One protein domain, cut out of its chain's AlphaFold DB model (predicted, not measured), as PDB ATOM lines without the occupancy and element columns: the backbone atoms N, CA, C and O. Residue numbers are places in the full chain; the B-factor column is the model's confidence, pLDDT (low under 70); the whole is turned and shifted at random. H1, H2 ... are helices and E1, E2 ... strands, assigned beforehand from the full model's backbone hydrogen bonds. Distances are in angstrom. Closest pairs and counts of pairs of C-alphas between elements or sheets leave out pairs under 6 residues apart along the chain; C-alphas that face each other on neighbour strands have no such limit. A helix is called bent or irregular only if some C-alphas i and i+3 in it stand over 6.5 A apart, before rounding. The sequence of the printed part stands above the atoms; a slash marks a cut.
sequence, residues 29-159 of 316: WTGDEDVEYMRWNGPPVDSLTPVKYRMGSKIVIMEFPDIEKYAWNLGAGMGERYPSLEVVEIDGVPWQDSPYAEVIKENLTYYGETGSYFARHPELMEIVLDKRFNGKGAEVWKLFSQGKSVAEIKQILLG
ATOM      1  N   TRP A  29     351.017 213.109 492.324       36.69
ATOM      2  CA  TRP A  29     350.272 213.475 491.127       36.69
ATOM      3  C   TRP A  29     349.018 214.271 491.492       36.69
ATOM      4  O   TRP A  29     348.143 213.736 492.170       36.69
ATOM      5  N   THR A  30     348.891 215.506 491.009       42.38
ATOM      6  CA  THR A  30     347.611 216.232 490.996       42.38
ATOM      7  C   THR A  30     347.561 217.156 489.776       42.38
ATOM      8  O   THR A  30     348.295 218.142 489.736       42.38
ATOM      9  N   GLY A  31     346.716 216.860 488.786       31.17
ATOM     10  CA  GLY A  31     346.479 217.749 487.641       31.17
ATOM     11  C   GLY A  31     345.544 217.153 486.587       31.17
ATOM     12  O   GLY A  31     345.649 215.967 486.292       31.17
ATOM     13  N   ASP A  32     344.637 217.998 486.086       33.09
ATOM     14  CA  ASP A  32     343.537 217.740 485.142       33.09
ATOM     15  C   ASP A  32     343.922 216.980 483.861       33.09
ATOM     16  O   ASP A  32     345.045 217.070 483.365       33.09
ATOM     17  N   GLU A  33     342.929 216.277 483.306       44.31
ATOM     18  CA  GLU A  33     343.035 215.102 482.424       44.31
ATOM     19  C   GLU A  33     343.822 215.230 481.098       44.31
ATOM     20  O   GLU A  33     343.945 214.223 480.412       44.31
ATOM     21  N   ASP A  34     344.456 216.358 480.750       49.94
ATOM     22  CA  ASP A  34     345.214 216.475 479.485       49.94
ATOM     23  C   ASP A  34     346.536 217.280 479.539       49.94
ATOM     24  O   ASP A  34     347.290 217.284 478.557       49.94
ATOM     25  N   VAL A  35     346.883 217.932 480.662       52.94
ATOM     26  CA  VAL A  35     348.140 218.703 480.796       52.94
ATOM     27  C   VAL A  35     348.789 218.472 482.160       52.94
ATOM     28  O   VAL A  35     348.289 218.914 483.190       52.94
ATOM     29  N   GLU A  36     349.961 217.837 482.162       63.09
ATOM     30  CA  GLU A  36     350.738 217.589 483.378       63.09
ATOM     31  C   GLU A  36     351.760 218.722 483.592       63.09
ATOM     32  O   GLU A  36     352.618 218.986 482.748       63.09
ATOM     33  N   TYR A  37     351.681 219.413 484.732       58.12
ATOM     34  CA  TYR A  37     352.625 220.473 485.102       58.12
ATOM     35  C   TYR A  37     353.659 219.957 486.104       58.12
ATOM     36  O   TYR A  37     353.310 219.533 487.205       58.12
ATOM     37  N   MET A  38     354.942 220.071 485.764       63.00
ATOM     38  CA  MET A  38     356.056 219.864 486.685       63.00
ATOM     39  C   MET A  38     356.638 221.216 487.089       63.00
ATOM     40  O   MET A  38     357.385 221.846 486.338       63.00
ATOM     41  N   ARG A  39     356.287 221.662 488.298       58.09
ATOM     42  CA  ARG A  39     356.820 222.900 488.873       58.09
ATOM     43  C   ARG A  39     358.184 222.683 489.507       58.09
ATOM     44  O   ARG A  39     358.479 221.617 490.049       58.09
ATOM     45  N   TRP A  40     358.995 223.732 489.483       58.69
ATOM     46  CA  TRP A  40     360.260 223.770 490.207       58.69
ATOM     47  C   TRP A  40     360.038 223.610 491.726       58.69
ATOM     48  O   TRP A  40     359.241 224.325 492.327       58.69
ATOM     49  N   ASN A  41     360.766 222.674 492.343       58.50
ATOM     50  CA  ASN A  41     360.731 222.360 493.786       58.50
ATOM     51  C   ASN A  41     362.059 222.736 494.492       58.50
ATOM     52  O   ASN A  41     362.422 222.203 495.536       58.50
ATOM     53  N   GLY A  42     362.872 223.597 493.883       62.03
ATOM     54  CA  GLY A  42     364.092 224.087 494.520       62.03
ATOM     55  C   GLY A  42     363.873 225.405 495.266       62.03
ATOM     56  O   GLY A  42     362.736 225.855 495.420       62.03
ATOM     57  N   PRO A  43     364.954 226.051 495.732       65.56
ATOM     58  CA  PRO A  43     364.859 227.365 496.360       65.56
ATOM     59  C   PRO A  43     364.218 228.398 495.412       65.56
ATOM     60  O   PRO A  43     364.282 228.211 494.190       65.56
ATOM     61  N   PRO A  44     363.625 229.481 495.955       70.81
ATOM     62  CA  PRO A  44     363.085 230.573 495.154       70.81
ATOM     63  C   PRO A  44     364.125 231.113 494.175       70.81
ATOM     64  O   PRO A  44     365.299 231.255 494.518       70.81
ATOM     65  N   VAL A  45     363.673 231.407 492.963       75.94
ATOM     66  CA  VAL A  45     364.480 231.966 491.877       75.94
ATOM     67  C   VAL A  45     363.737 233.144 491.265       75.94
ATOM     68  O   VAL A  45     362.507 233.186 491.306       75.94
ATOM     69  N   ASP A  46     364.483 234.089 490.698       71.31
ATOM     70  CA  ASP A  46     363.926 235.344 490.183       71.31
ATOM     71  C   ASP A  46     363.067 235.145 488.924       71.31
ATOM     72  O   ASP A  46     362.161 235.932 488.651       71.31
ATOM     73  N   SER A  47     363.325 234.079 488.162       75.50
ATOM     74  CA  SER A  47     362.568 233.732 486.961       75.50
ATOM     75  C   SER A  47     362.577 232.229 486.702       75.50
ATOM     76  O   SER A  47     363.566 231.549 486.974       75.50
ATOM     77  N   LEU A  48     361.490 231.730 486.117       76.88
ATOM     78  CA  LEU A  48     361.368 230.367 485.611       76.88
ATOM     79  C   LEU A  48     360.995 230.423 484.130       76.88
ATOM     80  O   LEU A  48     360.039 231.103 483.766       76.88
ATOM     81  N   THR A  49     361.725 229.695 483.290       80.19
ATOM     82  CA  THR A  49     361.400 229.543 481.870       80.19
ATOM     83  C   THR A  49     360.574 228.272 481.674       80.19
ATOM     84  O   THR A  49     361.090 227.176 481.931       80.19
ATOM     85  N   PRO A  50     359.311 228.367 481.227       79.94
ATOM     86  CA  PRO A  50     358.501 227.192 480.949       79.94
ATOM     87  C   PRO A  50     358.924 226.551 479.623       79.94
ATOM     88  O   PRO A  50     359.071 227.221 478.600       79.94
ATOM     89  N   VAL A  51     359.070 225.230 479.623       85.88
ATOM     90  CA  VAL A  51     359.286 224.419 478.425       85.88
ATOM     91  C   VAL A  51     358.145 223.425 478.301       85.88
ATOM     92  O   VAL A  51     357.885 222.631 479.207       85.88
ATOM     93  N   LYS A  52     357.459 223.473 477.163       85.81
ATOM     94  CA  LYS A  52     356.368 222.568 476.825       85.81
ATOM     95  C   LYS A  52     356.917 221.399 476.024       85.81
ATOM     96  O   LYS A  52     357.545 221.591 474.983       85.81
ATOM     97  N   TYR A  53     356.602 220.198 476.475       86.94
ATOM     98  CA  TYR A  53     356.929 218.947 475.821       86.94
ATOM     99  C   TYR A  53     355.668 218.189 475.419       86.94
ATOM    100  O   TYR A  53     354.625 218.282 476.067       86.94
ATOM    101  N   ARG A  54     355.789 217.379 474.372       81.50
ATOM    102  CA  ARG A  54     354.795 216.400 473.948       81.50
ATOM    103  C   ARG A  54     355.312 214.991 474.208       81.50
ATOM    104  O   ARG A  54     356.416 214.633 473.798       81.50
ATOM    105  N   MET A  55     354.476 214.180 474.849       76.62
ATOM    106  CA  MET A  55     354.720 212.764 475.116       76.62
ATOM    107  C   MET A  55     353.491 211.969 474.662       76.62
ATOM    108  O   MET A  55     352.508 211.825 475.389       76.62
ATOM    109  N   GLY A  56     353.514 211.499 473.414       70.62
ATOM    110  CA  GLY A  56     352.332 210.907 472.784       70.62
ATOM    111  C   GLY A  56     351.192 211.924 472.661       70.62
ATOM    112  O   GLY A  56     351.363 212.984 472.056       70.62
ATOM    113  N   SER A  57     350.027 211.605 473.229       68.00
ATOM    114  CA  SER A  57     348.874 212.516 473.278       68.00
ATOM    115  C   SER A  57     348.968 213.566 474.388       68.00
ATOM    116  O   SER A  57     348.245 214.555 474.325       68.00
ATOM    117  N   LYS A  58     349.858 213.385 475.372       74.75
ATOM    118  CA  LYS A  58     349.959 214.251 476.550       74.75
ATOM    119  C   LYS A  58     350.863 215.455 476.312       74.75
ATOM    120  O   LYS A  58     351.867 215.362 475.596       74.75
ATOM    121  N   ILE A  59     350.538 216.557 476.985       79.12
ATOM    122  CA  ILE A  59     351.405 217.728 477.117       79.12
ATOM    123  C   ILE A  59     351.969 217.779 478.533       79.12
ATOM    124  O   ILE A  59     351.232 217.636 479.506       79.12
ATOM    125  N   VAL A  60     353.278 218.003 478.629       79.06
ATOM    126  CA  VAL A  60     353.982 218.205 479.896       79.06
ATOM    127  C   VAL A  60     354.647 219.571 479.867       79.06
ATOM    128  O   VAL A  60     355.341 219.888 478.905       79.06
ATOM    129  N   ILE A  61     354.464 220.383 480.903       78.88
ATOM    130  CA  ILE A  61     355.167 221.666 481.042       78.88
ATOM    131  C   ILE A  61     356.143 221.561 482.207       78.88
ATOM    132  O   ILE A  61     355.748 221.187 483.308       78.88
ATOM    133  N   MET A  62     357.410 221.886 481.961       79.81
ATOM    134  CA  MET A  62     358.466 221.907 482.974       79.81
ATOM    135  C   MET A  62     359.046 223.311 483.098       79.81
ATOM    136  O   MET A  62     359.303 223.967 482.092       79.81
ATOM    137  N   GLU A  63     359.286 223.759 484.323       80.25
ATOM    138  CA  GLU A  63     359.863 225.076 484.604       80.25
ATOM    139  C   GLU A  63     361.359 224.974 484.926       80.25
ATOM    140  O   GLU A  63     361.771 224.199 485.793       80.25
ATOM    141  N   PHE A  64     362.177 225.783 484.245       78.88
ATOM    142  CA  PHE A  64     363.630 225.795 484.407       78.88
ATOM    143  C   PHE A  64     364.116 227.121 485.011       78.88
ATOM    144  O   PHE A  64     363.835 228.175 484.445       78.88
ATOM    145  N   PRO A  65     364.891 227.098 486.112       73.62
ATOM    146  CA  PRO A  65     365.435 228.312 486.733       73.62
ATOM    147  C   PRO A  65     366.611 228.937 485.966       73.62
ATOM    148  O   PRO A  65     366.865 230.127 486.087       73.62
ATOM    149  N   ASP A  66     367.347 228.132 485.199       77.06
ATOM    150  CA  ASP A  66     368.489 228.549 484.376       77.06
ATOM    151  C   ASP A  66     368.495 227.679 483.121       77.06
ATOM    152  O   ASP A  66     369.189 226.662 483.038       77.06
ATOM    153  N   ILE A  67     367.624 228.016 482.173       80.00
ATOM    154  CA  ILE A  67     367.443 227.211 480.966       80.00
ATOM    155  C   ILE A  67     368.732 227.121 480.134       80.00
ATOM    156  O   ILE A  67     368.960 226.085 479.518       80.00
ATOM    157  N   GLU A  68     369.629 228.115 480.176       76.00
ATOM    158  CA  GLU A  68     370.903 228.087 479.443       76.00
ATOM    159  C   GLU A  68     371.781 226.911 479.880       76.00
ATOM    160  O   GLU A  68     372.337 226.186 479.049       76.00
ATOM    161  N   LYS A  69     371.837 226.647 481.190       74.75
ATOM    162  CA  LYS A  69     372.555 225.498 481.752       74.75
ATOM    163  C   LYS A  69     371.993 224.149 481.294       74.75
ATOM    164  O   LYS A  69     372.734 223.160 481.262       74.75
ATOM    165  N   TYR A  70     370.707 224.088 480.951       75.38
ATOM    166  CA  TYR A  70     370.016 222.864 480.534       75.38
ATOM    167  C   TYR A  70     369.731 222.794 479.030       75.38
ATOM    168  O   TYR A  70     369.321 221.733 478.564       75.38
ATOM    169  N   ALA A  71     370.003 223.859 478.269       73.75
ATOM    170  CA  ALA A  71     369.630 223.999 476.863       73.75
ATOM    171  C   ALA A  71     370.164 222.856 475.993       73.75
ATOM    172  O   ALA A  71     369.451 222.333 475.138       73.75
ATOM    173  N   TRP A  72     371.382 222.387 476.292       70.12
ATOM    174  CA  TRP A  72     371.964 221.219 475.633       70.12
ATOM    175  C   TRP A  72     371.075 219.977 475.745       70.12
ATOM    176  O   TRP A  72     371.007 219.203 474.805       70.12
ATOM    177  N   ASN A  73     370.373 219.768 476.858       76.19
ATOM    178  CA  ASN A  73     369.589 218.555 477.097       76.19
ATOM    179  C   ASN A  73     368.170 218.606 476.521       76.19
ATOM    180  O   ASN A  73     367.512 217.568 476.475       76.19
ATOM    181  N   LEU A  74     367.695 219.772 476.068       80.88
ATOM    182  CA  LEU A  74     366.338 219.927 475.539       80.88
ATOM    183  C   LEU A  74     366.102 219.009 474.321       80.88
ATOM    184  O   LEU A  74     365.055 218.380 474.228       80.88
ATOM    185  N   GLY A  75     367.107 218.821 473.458       75.81
ATOM    186  CA  GLY A  75     367.036 217.912 472.302       75.81
ATOM    187  C   GLY A  75     367.250 216.421 472.608       75.81
ATOM    188  O   GLY A  75     366.979 215.577 471.754       75.81
ATOM    189  N   ALA A  76     367.697 216.046 473.812       73.06
ATOM    190  CA  ALA A  76     368.121 214.669 474.094       73.06
ATOM    191  C   ALA A  76     366.958 213.656 474.040       73.06
ATOM    192  O   ALA A  76     367.104 212.560 473.496       73.06
ATOM    193  N   GLY A  77     365.779 214.046 474.545       68.12
ATOM    194  CA  GLY A  77     364.553 213.233 474.498       68.12
ATOM    195  C   GLY A  77     363.958 213.089 473.093       68.12
ATOM    196  O   GLY A  77     363.225 212.140 472.813       68.12
ATOM    197  N   MET A  78     364.334 213.994 472.190       77.69
ATOM    198  CA  MET A  78     364.015 213.902 470.772       77.69
ATOM    199  C   MET A  78     365.042 213.031 470.021       77.69
ATOM    200  O   MET A  78     364.723 212.354 469.052       77.69
ATOM    201  N   GLY A  79     366.292 213.004 470.476       65.88
ATOM    202  CA  GLY A  79     367.350 212.220 469.854       65.88
ATOM    203  C   GLY A  79     367.261 210.723 470.155       65.88
ATOM    204  O   GLY A  79     367.181 209.913 469.240       65.88
ATOM    205  N   GLU A  80     367.328 210.312 471.422       60.44
ATOM    206  CA  GLU A  80     367.660 208.917 471.774       60.44
ATOM    207  C   GLU A  80     366.514 207.908 471.594       60.44
ATOM    208  O   GLU A  80     366.756 206.761 471.212       60.44
ATOM    209  N   ARG A  81     365.268 208.313 471.855       61.25
ATOM    210  CA  ARG A  81     364.075 207.454 471.771       61.25
ATOM    211  C   ARG A  81     362.941 208.212 471.102       61.25
ATOM    212  O   ARG A  81     361.958 208.530 471.752       61.25
ATOM    213  N   TYR A  82     363.088 208.554 469.825       66.75
ATOM    214  CA  TYR A  82     362.108 209.430 469.193       66.75
ATOM    215  C   TYR A  82     360.752 208.747 468.936       66.75
ATOM    216  O   TYR A  82     360.731 207.671 468.333       66.75
ATOM    217  N   PRO A  83     359.624 209.380 469.304       66.38
ATOM    218  CA  PRO A  83     359.488 210.451 470.295       66.38
ATOM    219  C   PRO A  83     359.108 209.902 471.668       66.38
ATOM    220  O   PRO A  83     358.032 209.336 471.862       66.38
ATOM    221  N   SER A  84     359.968 210.141 472.647       65.62
ATOM    222  CA  SER A  84     359.678 209.901 474.054       65.62
ATOM    223  C   SER A  84     359.331 211.208 474.746       65.62
ATOM    224  O   SER A  84     358.439 211.227 475.585       65.62
ATOM    225  N   LEU A  85     360.002 212.302 474.371       75.94
ATOM    226  CA  LEU A  85     359.747 213.635 474.897       75.94
ATOM    227  C   LEU A  85     360.144 214.689 473.850       75.94
ATOM    228  O   LEU A  85     361.319 215.026 473.707       75.94
ATOM    229  N   GLU A  86     359.169 215.169 473.080       86.88
ATOM    230  CA  GLU A  86     359.375 216.163 472.022       86.88
ATOM    231  C   GLU A  86     359.243 217.574 472.589       86.88
ATOM    232  O   GLU A  86     358.205 217.900 473.154       86.88
ATOM    233  N   VAL A  87     360.267 218.420 472.450       90.31
ATOM    234  CA  VAL A  87     360.138 219.843 472.795       90.31
ATOM    235  C   VAL A  87     359.184 220.485 471.793       90.31
ATOM    236  O   VAL A  87     359.338 220.301 470.589       90.31
ATOM    237  N   VAL A  88     358.203 221.238 472.281       89.56
ATOM    238  CA  VAL A  88     357.221 221.944 471.449       89.56
ATOM    239  C   VAL A  88     357.427 223.445 471.569       89.56
ATOM    240  O   VAL A  88     357.608 224.120 470.560       89.56
ATOM    241  N   GLU A  89     357.447 223.970 472.791       88.56
ATOM    242  CA  GLU A  89     357.616 225.402 473.042       88.56
ATOM    243  C   GLU A  89     358.644 225.647 474.139       88.56
ATOM    244  O   GLU A  89     358.768 224.860 475.077       88.56
ATOM    245  N   ILE A  90     359.336 226.774 474.035       86.75
ATOM    246  CA  ILE A  90     360.177 227.338 475.086       86.75
ATOM    247  C   ILE A  90     359.714 228.776 475.258       86.75
ATOM    248  O   ILE A  90     359.695 229.523 474.286       86.75
ATOM    249  N   ASP A  91     359.304 229.144 476.468       83.12
ATOM    250  CA  ASP A  91     358.820 230.492 476.784       83.12
ATOM    251  C   ASP A  91     357.682 230.980 475.861       83.12
ATOM    252  O   ASP A  91     357.650 232.110 475.381       83.12
ATOM    253  N   GLY A  92     356.750 230.076 475.544       76.31
ATOM    254  CA  GLY A  92     355.567 230.377 474.731       76.31
ATOM    255  C   GLY A  92     355.812 230.510 473.223       76.31
ATOM    256  O   GLY A  92     354.852 230.721 472.482       76.31
ATOM    257  N   VAL A  93     357.050 230.341 472.744       79.94
ATOM    258  CA  VAL A  93     357.361 230.275 471.307       79.94
ATOM    259  C   VAL A  93     357.740 228.854 470.889       79.94
ATOM    260  O   VAL A  93     358.305 228.117 471.701       79.94
ATOM    261  N   PRO A  94     357.472 228.435 469.634       86.50
ATOM    262  CA  PRO A  94     357.996 227.179 469.105       86.50
ATOM    263  C   PRO A  94     359.505 227.090 469.324       86.50
ATOM    264  O   PRO A  94     360.218 228.068 469.104       86.50
ATOM    265  N   TRP A  95     360.015 225.929 469.734       91.81
ATOM    266  CA  TRP A  95     361.442 225.802 470.054       91.81
ATOM    267  C   TRP A  95     362.352 226.144 468.862       91.81
ATOM    268  O   TRP A  95     363.460 226.635 469.078       91.81
ATOM    269  N   GLN A  96     361.874 225.946 467.624       91.12
ATOM    270  CA  GLN A  96     362.568 226.316 466.384       91.12
ATOM    271  C   GLN A  96     362.787 227.831 466.252       91.12
ATOM    272  O   GLN A  96     363.758 228.248 465.629       91.12
ATOM    273  N   ASP A  97     361.900 228.637 466.839       86.75
ATOM    274  CA  ASP A  97     361.974 230.100 466.843       86.75
ATOM    275  C   ASP A  97     362.620 230.628 468.154       86.75
ATOM    276  O   ASP A  97     362.772 231.835 468.335       86.75
ATOM    277  N   SER A  98     363.018 229.741 469.078       87.00
ATOM    278  CA  SER A  98     363.647 230.119 470.352       87.00
ATOM    279  C   SER A  98     365.155 230.399 470.207       87.00
ATOM    280  O   SER A  98     365.808 229.834 469.323       87.00
ATOM    281  N   PRO A  99     365.773 231.162 471.134       81.81
ATOM    282  CA  PRO A  99     367.231 231.339 471.183       81.81
ATOM    283  C   PRO A  99     368.031 230.029 471.309       81.81
ATOM    284  O   PRO A  99     369.235 230.011 471.066       81.81
ATOM    285  N   TYR A 100     367.372 228.926 471.680       86.44
ATOM    286  CA  TYR A 100     367.984 227.615 471.893       86.44
ATOM    287  C   TYR A 100     367.875 226.684 470.675       86.44
ATOM    288  O   TYR A 100     368.317 225.537 470.740       86.44
ATOM    289  N   ALA A 101     367.316 227.147 469.551       85.19
ATOM    290  CA  ALA A 101     367.092 226.320 468.365       85.19
ATOM    291  C   ALA A 101     368.378 225.664 467.832       85.19
ATOM    292  O   ALA A 101     368.394 224.460 467.569       85.19
ATOM    293  N   GLU A 102     369.477 226.422 467.720       84.31
ATOM    294  CA  GLU A 102     370.740 225.883 467.197       84.31
ATOM    295  C   GLU A 102     371.364 224.857 468.148       84.31
ATOM    296  O   GLU A 102     371.786 223.798 467.693       84.31
ATOM    297  N   VAL A 103     371.344 225.090 469.465       80.62
ATOM    298  CA  VAL A 103     371.896 224.122 470.430       80.62
ATOM    299  C   VAL A 103     371.053 222.842 470.512       80.62
ATOM    300  O   VAL A 103     371.594 221.745 470.651       80.62
ATOM    301  N   ILE A 104     369.731 222.949 470.347       85.88
ATOM    302  CA  ILE A 104     368.837 221.787 470.250       85.88
ATOM    303  C   ILE A 104     369.149 220.991 468.982       85.88
ATOM    304  O   ILE A 104     369.333 219.778 469.047       85.88
ATOM    305  N   LYS A 105     369.267 221.662 467.835       84.62
ATOM    306  CA  LYS A 105     369.629 221.056 466.546       84.62
ATOM    307  C   LYS A 105     371.005 220.389 466.574       84.62
ATOM    308  O   LYS A 105     371.163 219.293 466.031       84.62
ATOM    309  N   GLU A 106     371.985 221.014 467.219       79.50
ATOM    310  CA  GLU A 106     373.291 220.406 467.464       79.50
ATOM    311  C   GLU A 106     373.137 219.121 468.275       79.50
ATOM    312  O   GLU A 106     373.633 218.091 467.835       79.50
ATOM    313  N   ASN A 107     372.382 219.123 469.381       79.12
ATOM    314  CA  ASN A 107     372.153 217.909 470.170       79.12
ATOM    315  C   ASN A 107     371.478 216.792 469.348       79.12
ATOM    316  O   ASN A 107     371.965 215.661 469.348       79.12
ATOM    317  N   LEU A 108     370.424 217.119 468.589       79.69
ATOM    318  CA  LEU A 108     369.701 216.168 467.727       79.69
ATOM    319  C   LEU A 108     370.613 215.454 466.719       79.69
ATOM    320  O   LEU A 108     370.287 214.365 466.255       79.69
ATOM    321  N   THR A 109     371.750 216.062 466.379       72.69
ATOM    322  CA  THR A 109     372.719 215.548 465.404       72.69
ATOM    323  C   THR A 109     374.060 215.146 466.033       72.69
ATOM    324  O   THR A 109     374.922 214.595 465.346       72.69
ATOM    325  N   TYR A 110     374.237 215.367 467.341       62.78
ATOM    326  CA  TYR A 110     375.525 215.306 468.037       62.78
ATOM    327  C   TYR A 110     376.119 213.898 468.114       62.78
ATOM    328  O   TYR A 110     377.338 213.736 468.054       62.78
ATOM    329  N   TYR A 111     375.284 212.868 468.248       51.84
ATOM    330  CA  TYR A 111     375.767 211.519 468.557       51.84
ATOM    331  C   TYR A 111     376.170 210.649 467.349       51.84
ATOM    332  O   TYR A 111     376.592 209.511 467.555       51.84
ATOM    333  N   GLY A 112     376.147 211.162 466.113       47.97
ATOM    334  CA  GLY A 112     376.664 210.433 464.942       47.97
ATOM    335  C   GLY A 112     376.169 208.976 464.820       47.97
ATOM    336  O   GLY A 112     375.059 208.643 465.229       47.97
ATOM    337  N   GLU A 113     376.997 208.082 464.267       39.66
ATOM    338  CA  GLU A 113     376.632 206.681 463.956       39.66
ATOM    339  C   GLU A 113     376.328 205.790 465.185       39.66
ATOM    340  O   GLU A 113     375.856 204.666 465.014       39.66
ATOM    341  N   THR A 114     376.551 206.260 466.422       45.28
ATOM    342  CA  THR A 114     376.312 205.483 467.657       45.28
ATOM    343  C   THR A 114     375.211 206.027 468.566       45.28
ATOM    344  O   THR A 114     374.900 205.384 469.569       45.28
ATOM    345  N   GLY A 115     374.550 207.139 468.236       53.44
ATOM    346  CA  GLY A 115     373.463 207.626 469.081       53.44
ATOM    347  C   GLY A 115     372.543 208.631 468.406       53.44
ATOM    348  O   GLY A 115     372.933 209.448 467.581       53.44
ATOM    349  N   SER A 116     371.286 208.565 468.821       60.69
ATOM    350  CA  SER A 116     370.120 209.271 468.295       60.69
ATOM    351  C   SER A 116     369.519 208.748 466.979       60.69
ATOM    352  O   SER A 116     370.171 208.240 466.068       60.69
ATOM    353  N   TYR A 117     368.198 208.826 466.932       68.31
ATOM    354  CA  TYR A 117     367.319 208.504 465.826       68.31
ATOM    355  C   TYR A 117     367.578 209.390 464.598       68.31
ATOM    356  O   TYR A 117     367.736 208.876 463.494       68.31
ATOM    357  N   PHE A 118     367.715 210.700 464.802       74.31
ATOM    358  CA  PHE A 118     367.957 211.667 463.729       74.31
ATOM    359  C   PHE A 118     369.350 211.583 463.122       74.31
ATOM    360  O   PHE A 118     369.507 211.856 461.938       74.31
ATOM    361  N   ALA A 119     370.353 211.137 463.881       68.75
ATOM    362  CA  ALA A 119     371.661 210.853 463.303       68.75
ATOM    363  C   ALA A 119     371.620 209.679 462.304       68.75
ATOM    364  O   ALA A 119     372.380 209.671 461.339       68.75
ATOM    365  N   ARG A 120     370.714 208.708 462.505       73.94
ATOM    366  CA  ARG A 120     370.501 207.570 461.590       73.94
ATOM    367  C   ARG A 120     369.554 207.888 460.431       73.94
ATOM    368  O   ARG A 120     369.644 207.236 459.396       73.94
ATOM    369  N   HIS A 121     368.681 208.874 460.617       79.12
ATOM    370  CA  HIS A 121     367.667 209.309 459.654       79.12
ATOM    371  C   HIS A 121     367.699 210.837 459.475       79.12
ATOM    372  O   HIS A 121     366.739 211.531 459.835       79.12
ATOM    373  N   PRO A 122     368.815 211.397 458.968       78.38
ATOM    374  CA  PRO A 122     369.009 212.844 458.876       78.38
ATOM    375  C   PRO A 122     367.996 213.537 457.958       78.38
ATOM    376  O   PRO A 122     367.730 214.725 458.126       78.38
ATOM    377  N   GLU A 123     367.382 212.813 457.021       77.44
ATOM    378  CA  GLU A 123     366.310 213.304 456.153       77.44
ATOM    379  C   GLU A 123     365.088 213.815 456.932       77.44
ATOM    380  O   GLU A 123     364.398 214.732 456.489       77.44
ATOM    381  N   LEU A 124     364.846 213.292 458.136       85.31
ATOM    382  CA  LEU A 124     363.711 213.692 458.966       85.31
ATOM    383  C   LEU A 124     363.914 215.042 459.655       85.31
ATOM    384  O   LEU A 124     362.937 215.667 460.078       85.31
ATOM    385  N   MET A 125     365.152 215.542 459.700       84.75
ATOM    386  CA  MET A 125     365.437 216.893 460.187       84.75
ATOM    387  C   MET A 125     364.721 217.958 459.351       84.75
ATOM    388  O   MET A 125     364.364 219.007 459.879       84.75
ATOM    389  N   GLU A 126     364.435 217.681 458.074       81.19
ATOM    390  CA  GLU A 126     363.685 218.587 457.196       81.19
ATOM    391  C   GLU A 126     362.231 218.803 457.652       81.19
ATOM    392  O   GLU A 126     361.591 219.775 457.249       81.19
ATOM    393  N   ILE A 127     361.681 217.879 458.442       85.75
ATOM    394  CA  ILE A 127     360.335 217.990 459.011       85.75
ATOM    395  C   ILE A 127     360.418 218.625 460.396       85.75
ATOM    396  O   ILE A 127     359.679 219.553 460.693       85.75
ATOM    397  N   VAL A 128     361.352 218.162 461.226       85.88
ATOM    398  CA  VAL A 128     361.484 218.599 462.626       85.88
ATOM    399  C   VAL A 128     361.887 220.070 462.754       85.88
ATOM    400  O   VAL A 128     361.437 220.756 463.673       85.88
ATOM    401  N   LEU A 129     362.694 220.574 461.818       87.50
ATOM    402  CA  LEU A 129     363.094 221.985 461.768       87.50
ATOM    403  C   LEU A 129     362.017 222.900 461.170       87.50
ATOM    404  O   LEU A 129     362.126 224.120 461.269       87.50
ATOM    405  N   ASP A 130     360.983 222.343 460.542       85.44
ATOM    406  CA  ASP A 130     359.897 223.119 459.960       85.44
ATOM    407  C   ASP A 130     358.758 223.255 460.973       85.44
ATOM    408  O   ASP A 130     358.047 222.304 461.299       85.44
ATOM    409  N   LYS A 131     358.569 224.483 461.462       84.44
ATOM    410  CA  LYS A 131     357.603 224.803 462.518       84.44
ATOM    411  C   LYS A 131     356.155 224.439 462.199       84.44
ATOM    412  O   LYS A 131     355.357 224.292 463.121       84.44
ATOM    413  N   ARG A 132     355.803 224.250 460.923       84.12
ATOM    414  CA  ARG A 132     354.472 223.758 460.526       84.12
ATOM    415  C   ARG A 132     354.196 222.347 461.050       84.12
ATOM    416  O   ARG A 132     353.038 221.972 461.196       84.12
ATOM    417  N   PHE A 133     355.248 221.589 461.351       88.81
ATOM    418  CA  PHE A 133     355.192 220.228 461.879       88.81
ATOM    419  C   PHE A 133     355.647 220.147 463.339       88.81
ATOM    420  O   PHE A 133     355.936 219.060 463.839       88.81
ATOM    421  N   ASN A 134     355.726 221.282 464.038       88.69
ATOM    422  CA  ASN A 134     356.143 221.305 465.432       88.69
ATOM    423  C   ASN A 134     355.216 220.435 466.302       88.69
ATOM    424  O   ASN A 134     353.990 220.548 466.225       88.69
ATOM    425  N   GLY A 135     355.787 219.555 467.126       85.25
ATOM    426  CA  GLY A 135     355.003 218.630 467.941       85.25
ATOM    427  C   GLY A 135     354.377 217.469 467.154       85.25
ATOM    428  O   GLY A 135     353.440 216.846 467.652       85.25
ATOM    429  N   LYS A 136     354.808 217.205 465.914       87.06
ATOM    430  CA  LYS A 136     354.324 216.081 465.089       87.06
ATOM    431  C   LYS A 136     355.304 214.916 465.032       87.06
ATOM    432  O   LYS A 136     355.088 213.985 464.259       87.06
ATOM    433  N   GLY A 137     356.339 214.904 465.867       85.00
ATOM    434  CA  GLY A 137     357.381 213.887 465.857       85.00
ATOM    435  C   GLY A 137     356.889 212.441 465.873       85.00
ATOM    436  O   GLY A 137     357.420 211.599 465.152       85.00
ATOM    437  N   ALA A 138     355.832 212.153 466.637       81.62
ATOM    438  CA  ALA A 138     355.259 210.801 466.733       81.62
ATOM    439  C   ALA A 138     354.594 210.355 465.448       81.62
ATOM    440  O   ALA A 138     354.740 209.208 465.030       81.62
ATOM    441  N   GLU A 139     353.895 211.281 464.813       85.62
ATOM    442  CA  GLU A 139     353.234 211.052 463.544       85.62
ATOM    443  C   GLU A 139     354.273 210.895 462.426       85.62
ATOM    444  O   GLU A 139     354.186 209.951 461.645       85.62
ATOM    445  N   VAL A 140     355.322 211.725 462.436       87.75
ATOM    446  CA  VAL A 140     356.480 211.610 461.534       87.75
ATOM    447  C   VAL A 140     357.138 210.243 461.653       87.75
ATOM    448  O   VAL A 140     357.287 209.554 460.647       87.75
ATOM    449  N   TRP A 141     357.499 209.821 462.869       84.50
ATOM    450  CA  TRP A 141     358.153 208.529 463.078       84.50
ATOM    451  C   TRP A 141     357.248 207.367 462.691       84.50
ATOM    452  O   TRP A 141     357.696 206.446 462.016       84.50
ATOM    453  N   LYS A 142     355.965 207.422 463.062       84.25
ATOM    454  CA  LYS A 142     354.993 206.398 462.684       84.25
ATOM    455  C   LYS A 142     354.939 206.241 461.166       84.25
ATOM    456  O   LYS A 142     355.130 205.133 460.675       84.25
ATOM    457  N   LEU A 143     354.739 207.334 460.432       85.44
ATOM    458  CA  LEU A 143     354.644 207.308 458.975       85.44
ATOM    459  C   LEU A 143     355.967 206.853 458.337       85.44
ATOM    460  O   LEU A 143     355.967 206.000 457.453       85.44
ATOM    461  N   PHE A 144     357.103 207.335 458.838       85.81
ATOM    462  CA  PHE A 144     358.417 206.911 458.361       85.81
ATOM    463  C   PHE A 144     358.685 205.418 458.609       85.81
ATOM    464  O   PHE A 144     359.145 204.714 457.715       85.81
ATOM    465  N   SER A 145     358.331 204.891 459.786       81.44
ATOM    466  CA  SER A 145     358.458 203.461 460.104       81.44
ATOM    467  C   SER A 145     357.535 202.572 459.259       81.44
ATOM    468  O   SER A 145     357.796 201.382 459.102       81.44
ATOM    469  N   GLN A 146     356.484 203.155 458.674       84.81
ATOM    470  CA  GLN A 146     355.620 202.522 457.673       84.81
ATOM    471  C   GLN A 146     356.193 202.614 456.247       84.81
ATOM    472  O   GLN A 146     355.523 202.224 455.292       84.81
ATOM    473  N   GLY A 147     357.414 203.130 456.086       81.69
ATOM    474  CA  GLY A 147     358.092 203.258 454.799       81.69
ATOM    475  C   GLY A 147     357.712 204.504 453.999       81.69
ATOM    476  O   GLY A 147     358.043 204.560 452.816       81.69
ATOM    477  N   LYS A 148     357.022 205.485 454.603       79.19
ATOM    478  CA  LYS A 148     356.699 206.757 453.942       79.19
ATOM    479  C   LYS A 148     357.935 207.631 453.783       79.19
ATOM    480  O   LYS A 148     358.706 207.818 454.724       79.19
ATOM    481  N   SER A 149     358.080 208.213 452.600       84.56
ATOM    482  CA  SER A 149     359.094 209.223 452.305       84.56
ATOM    483  C   SER A 149     358.829 210.528 453.063       84.56
ATOM    484  O   SER A 149     357.698 210.833 453.445       84.56
ATOM    485  N   VAL A 150     359.863 211.361 453.224       81.94
ATOM    486  CA  VAL A 150     359.745 212.704 453.828       81.94
ATOM    487  C   VAL A 150     358.657 213.535 453.140       81.94
ATOM    488  O   VAL A 150     357.878 214.213 453.810       81.94
ATOM    489  N   ALA A 151     358.566 213.456 451.811       80.56
ATOM    490  CA  ALA A 151     357.569 214.178 451.030       80.56
ATOM    491  C   ALA A 151     356.138 213.709 451.337       80.56
ATOM    492  O   ALA A 151     355.270 214.543 451.597       80.56
ATOM    493  N   GLU A 152     355.892 212.394 451.371       77.38
ATOM    494  CA  GLU A 152     354.583 211.839 451.743       77.38
ATOM    495  C   GLU A 152     354.196 212.230 453.166       77.38
ATOM    496  O   GLU A 152     353.062 212.643 453.402       77.38
ATOM    497  N   ILE A 153     355.143 212.160 454.104       86.50
ATOM    498  CA  ILE A 153     354.912 212.557 455.494       86.50
ATOM    499  C   ILE A 153     354.475 214.021 455.553       86.50
ATOM    500  O   ILE A 153     353.449 214.326 456.154       86.50
ATOM    501  N   LYS A 154     355.191 214.931 454.881       86.44
ATOM    502  CA  LYS A 154     354.821 216.353 454.836       86.44
ATOM    503  C   LYS A 154     353.426 216.568 454.246       86.44
ATOM    504  O   LYS A 154     352.668 217.364 454.786       86.44
ATOM    505  N   GLN A 155     353.069 215.858 453.176       84.81
ATOM    506  CA  GLN A 155     351.738 215.967 452.563       84.81
ATOM    507  C   GLN A 155     350.623 215.471 453.492       84.81
ATOM    508  O   GLN A 155     349.596 216.137 453.632       84.81
ATOM    509  N   ILE A 156     350.840 214.340 454.166       85.25
ATOM    510  CA  ILE A 156     349.894 213.785 455.141       85.25
ATOM    511  C   ILE A 156     349.699 214.769 456.300       85.25
ATOM    512  O   ILE A 156     348.567 215.109 456.642       85.25
ATOM    513  N   LEU A 157     350.796 215.299 456.850       85.12
ATOM    514  CA  LEU A 157     350.758 216.229 457.980       85.12
ATOM    515  C   LEU A 157     350.123 217.586 457.647       85.12
ATOM    516  O   LEU A 157     349.577 218.230 458.541       85.12
ATOM    517  N   LEU A 158     350.167 218.023 456.385       85.06
ATOM    518  CA  LEU A 158     349.514 219.254 455.923       85.06
ATOM    519  C   LEU A 158     347.999 219.091 455.676       85.06
ATOM    520  O   LEU A 158     347.351 220.055 455.272       85.06
ATOM    521  N   GLY A 159     347.417 217.913 455.942       66.31
ATOM    522  CA  GLY A 159     345.968 217.694 455.873       66.31
ATOM    523  C   GLY A 159     345.452 217.195 454.519       66.31
ATOM    524  O   GLY A 159     344.292 217.432 454.181       66.31
TER     525      GLY A 159
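This is residues 29 to 159 of the 316 residues of the protein "Copper amine oxidase N-terminal domain-containing protein" of Desulfofundulus salinum (UniProt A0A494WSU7). A twisted sheet of four strands makes one end of this domain, with H1 over one of its faces, and short helices build out from it toward the other end. H3 packs on H1 and also meets H2 and H4, while H5, H6 and H7 form a triangle at the end far from E1. The printed part has 131 residues, with seven named helices and four named strands along the chain as E1 E2 E3 H1 H2 E4 H3 H4 H5 H6 H7. The sheet is mixed, in the order E1 E3 E2 E4, and the class is mixed, helices and strands. The whole is compact, with a radius of gyration of the C-alphas of 15.2 A and spans of 48 by 34 by 24 A.

Begin in the sheet at C-alpha 35, at (348.140, 218.703, 480.796), where E1 starts; it runs to residue 38. Then find E2, residues 49 to 55, 19.3 A long, E3, residues 58 to 64, 19.5 A long, and E4, residues 86 to 90, 11.6 A long. Look for H1 at residues 67 to 74, H2 at 76 to 79, and H3 at 101 to 110, which starts at (367.092, 226.320, 468.365) and is 13.9 A long. H4 is residues 117 to 120, H5 122 to 128, H6 137 to 145, 12.0 A long, and H7 150 to 157, ending at C-alpha 157, (350.758, 216.229, 457.980).

Start with the hairpin E2 and E3, antiparallel, where N 53 and O 60 are 2.8 A apart, within hydrogen-bond range. E1 is parallel to E3, with N 38 and O 61 at 2.8 A, and E4 is antiparallel to E2, with N 54 and O 86 at 2.8 A. E3, H1, H2 and E4 make a split strand-helix-strand unit, two same-way strands with helices between them in the chain and E2 between them in the sheet; its crossover is right-handed. H1 lies over E2 at a height over the sheet of 9.2 A and runs along the strands, at 4 degrees to E2 on the local plane. H2 only grazes the sheet with residues 76 to 79, as H6 does with residues 137 to 138. From H1, move to the hub H3: they touch at the C-alphas of Trp 72 and Val 103, 6.0 A apart, at a steep tilt of 41 degrees, the same way. H3 also touches H2, closest at the C-alphas of Gly 79 and Leu 108, 5.1 A, and H4, at those of Thr 109 and Ala 119, 5.3 A. H5 touches H7 at the C-alphas of Leu 124 and Val 150, 6.6 A, at a shallow tilt of 23 degrees, the same way. H6 and H7 touch at the C-alphas of Leu 143 and Ile 153, 6.3 A, at a steep tilt of 52 degrees, opposite ways. In H3, H6 and H7 every O i to N i+4 pair is within hydrogen-bond range; H1 has 1 of 4, with 4 of 5 O i to N i+3 pairs, H5 has 1 of 3, with 4 of 4, and H2 and H4 are too short for an O i to N i+4 pair. H1 is irregular: C-alphas 69 and 72 are 7.5 A apart.

The two C-alphas farthest apart, those of Pro 44 and Gly 147, are 49.0 A from each other. The printed part has no cut, and none of its links is long. The mean pLDDT of the printed part is 75.3; look for values under 70 at, among others, residues 29 to 43, 79 to 84 and 110 to 117.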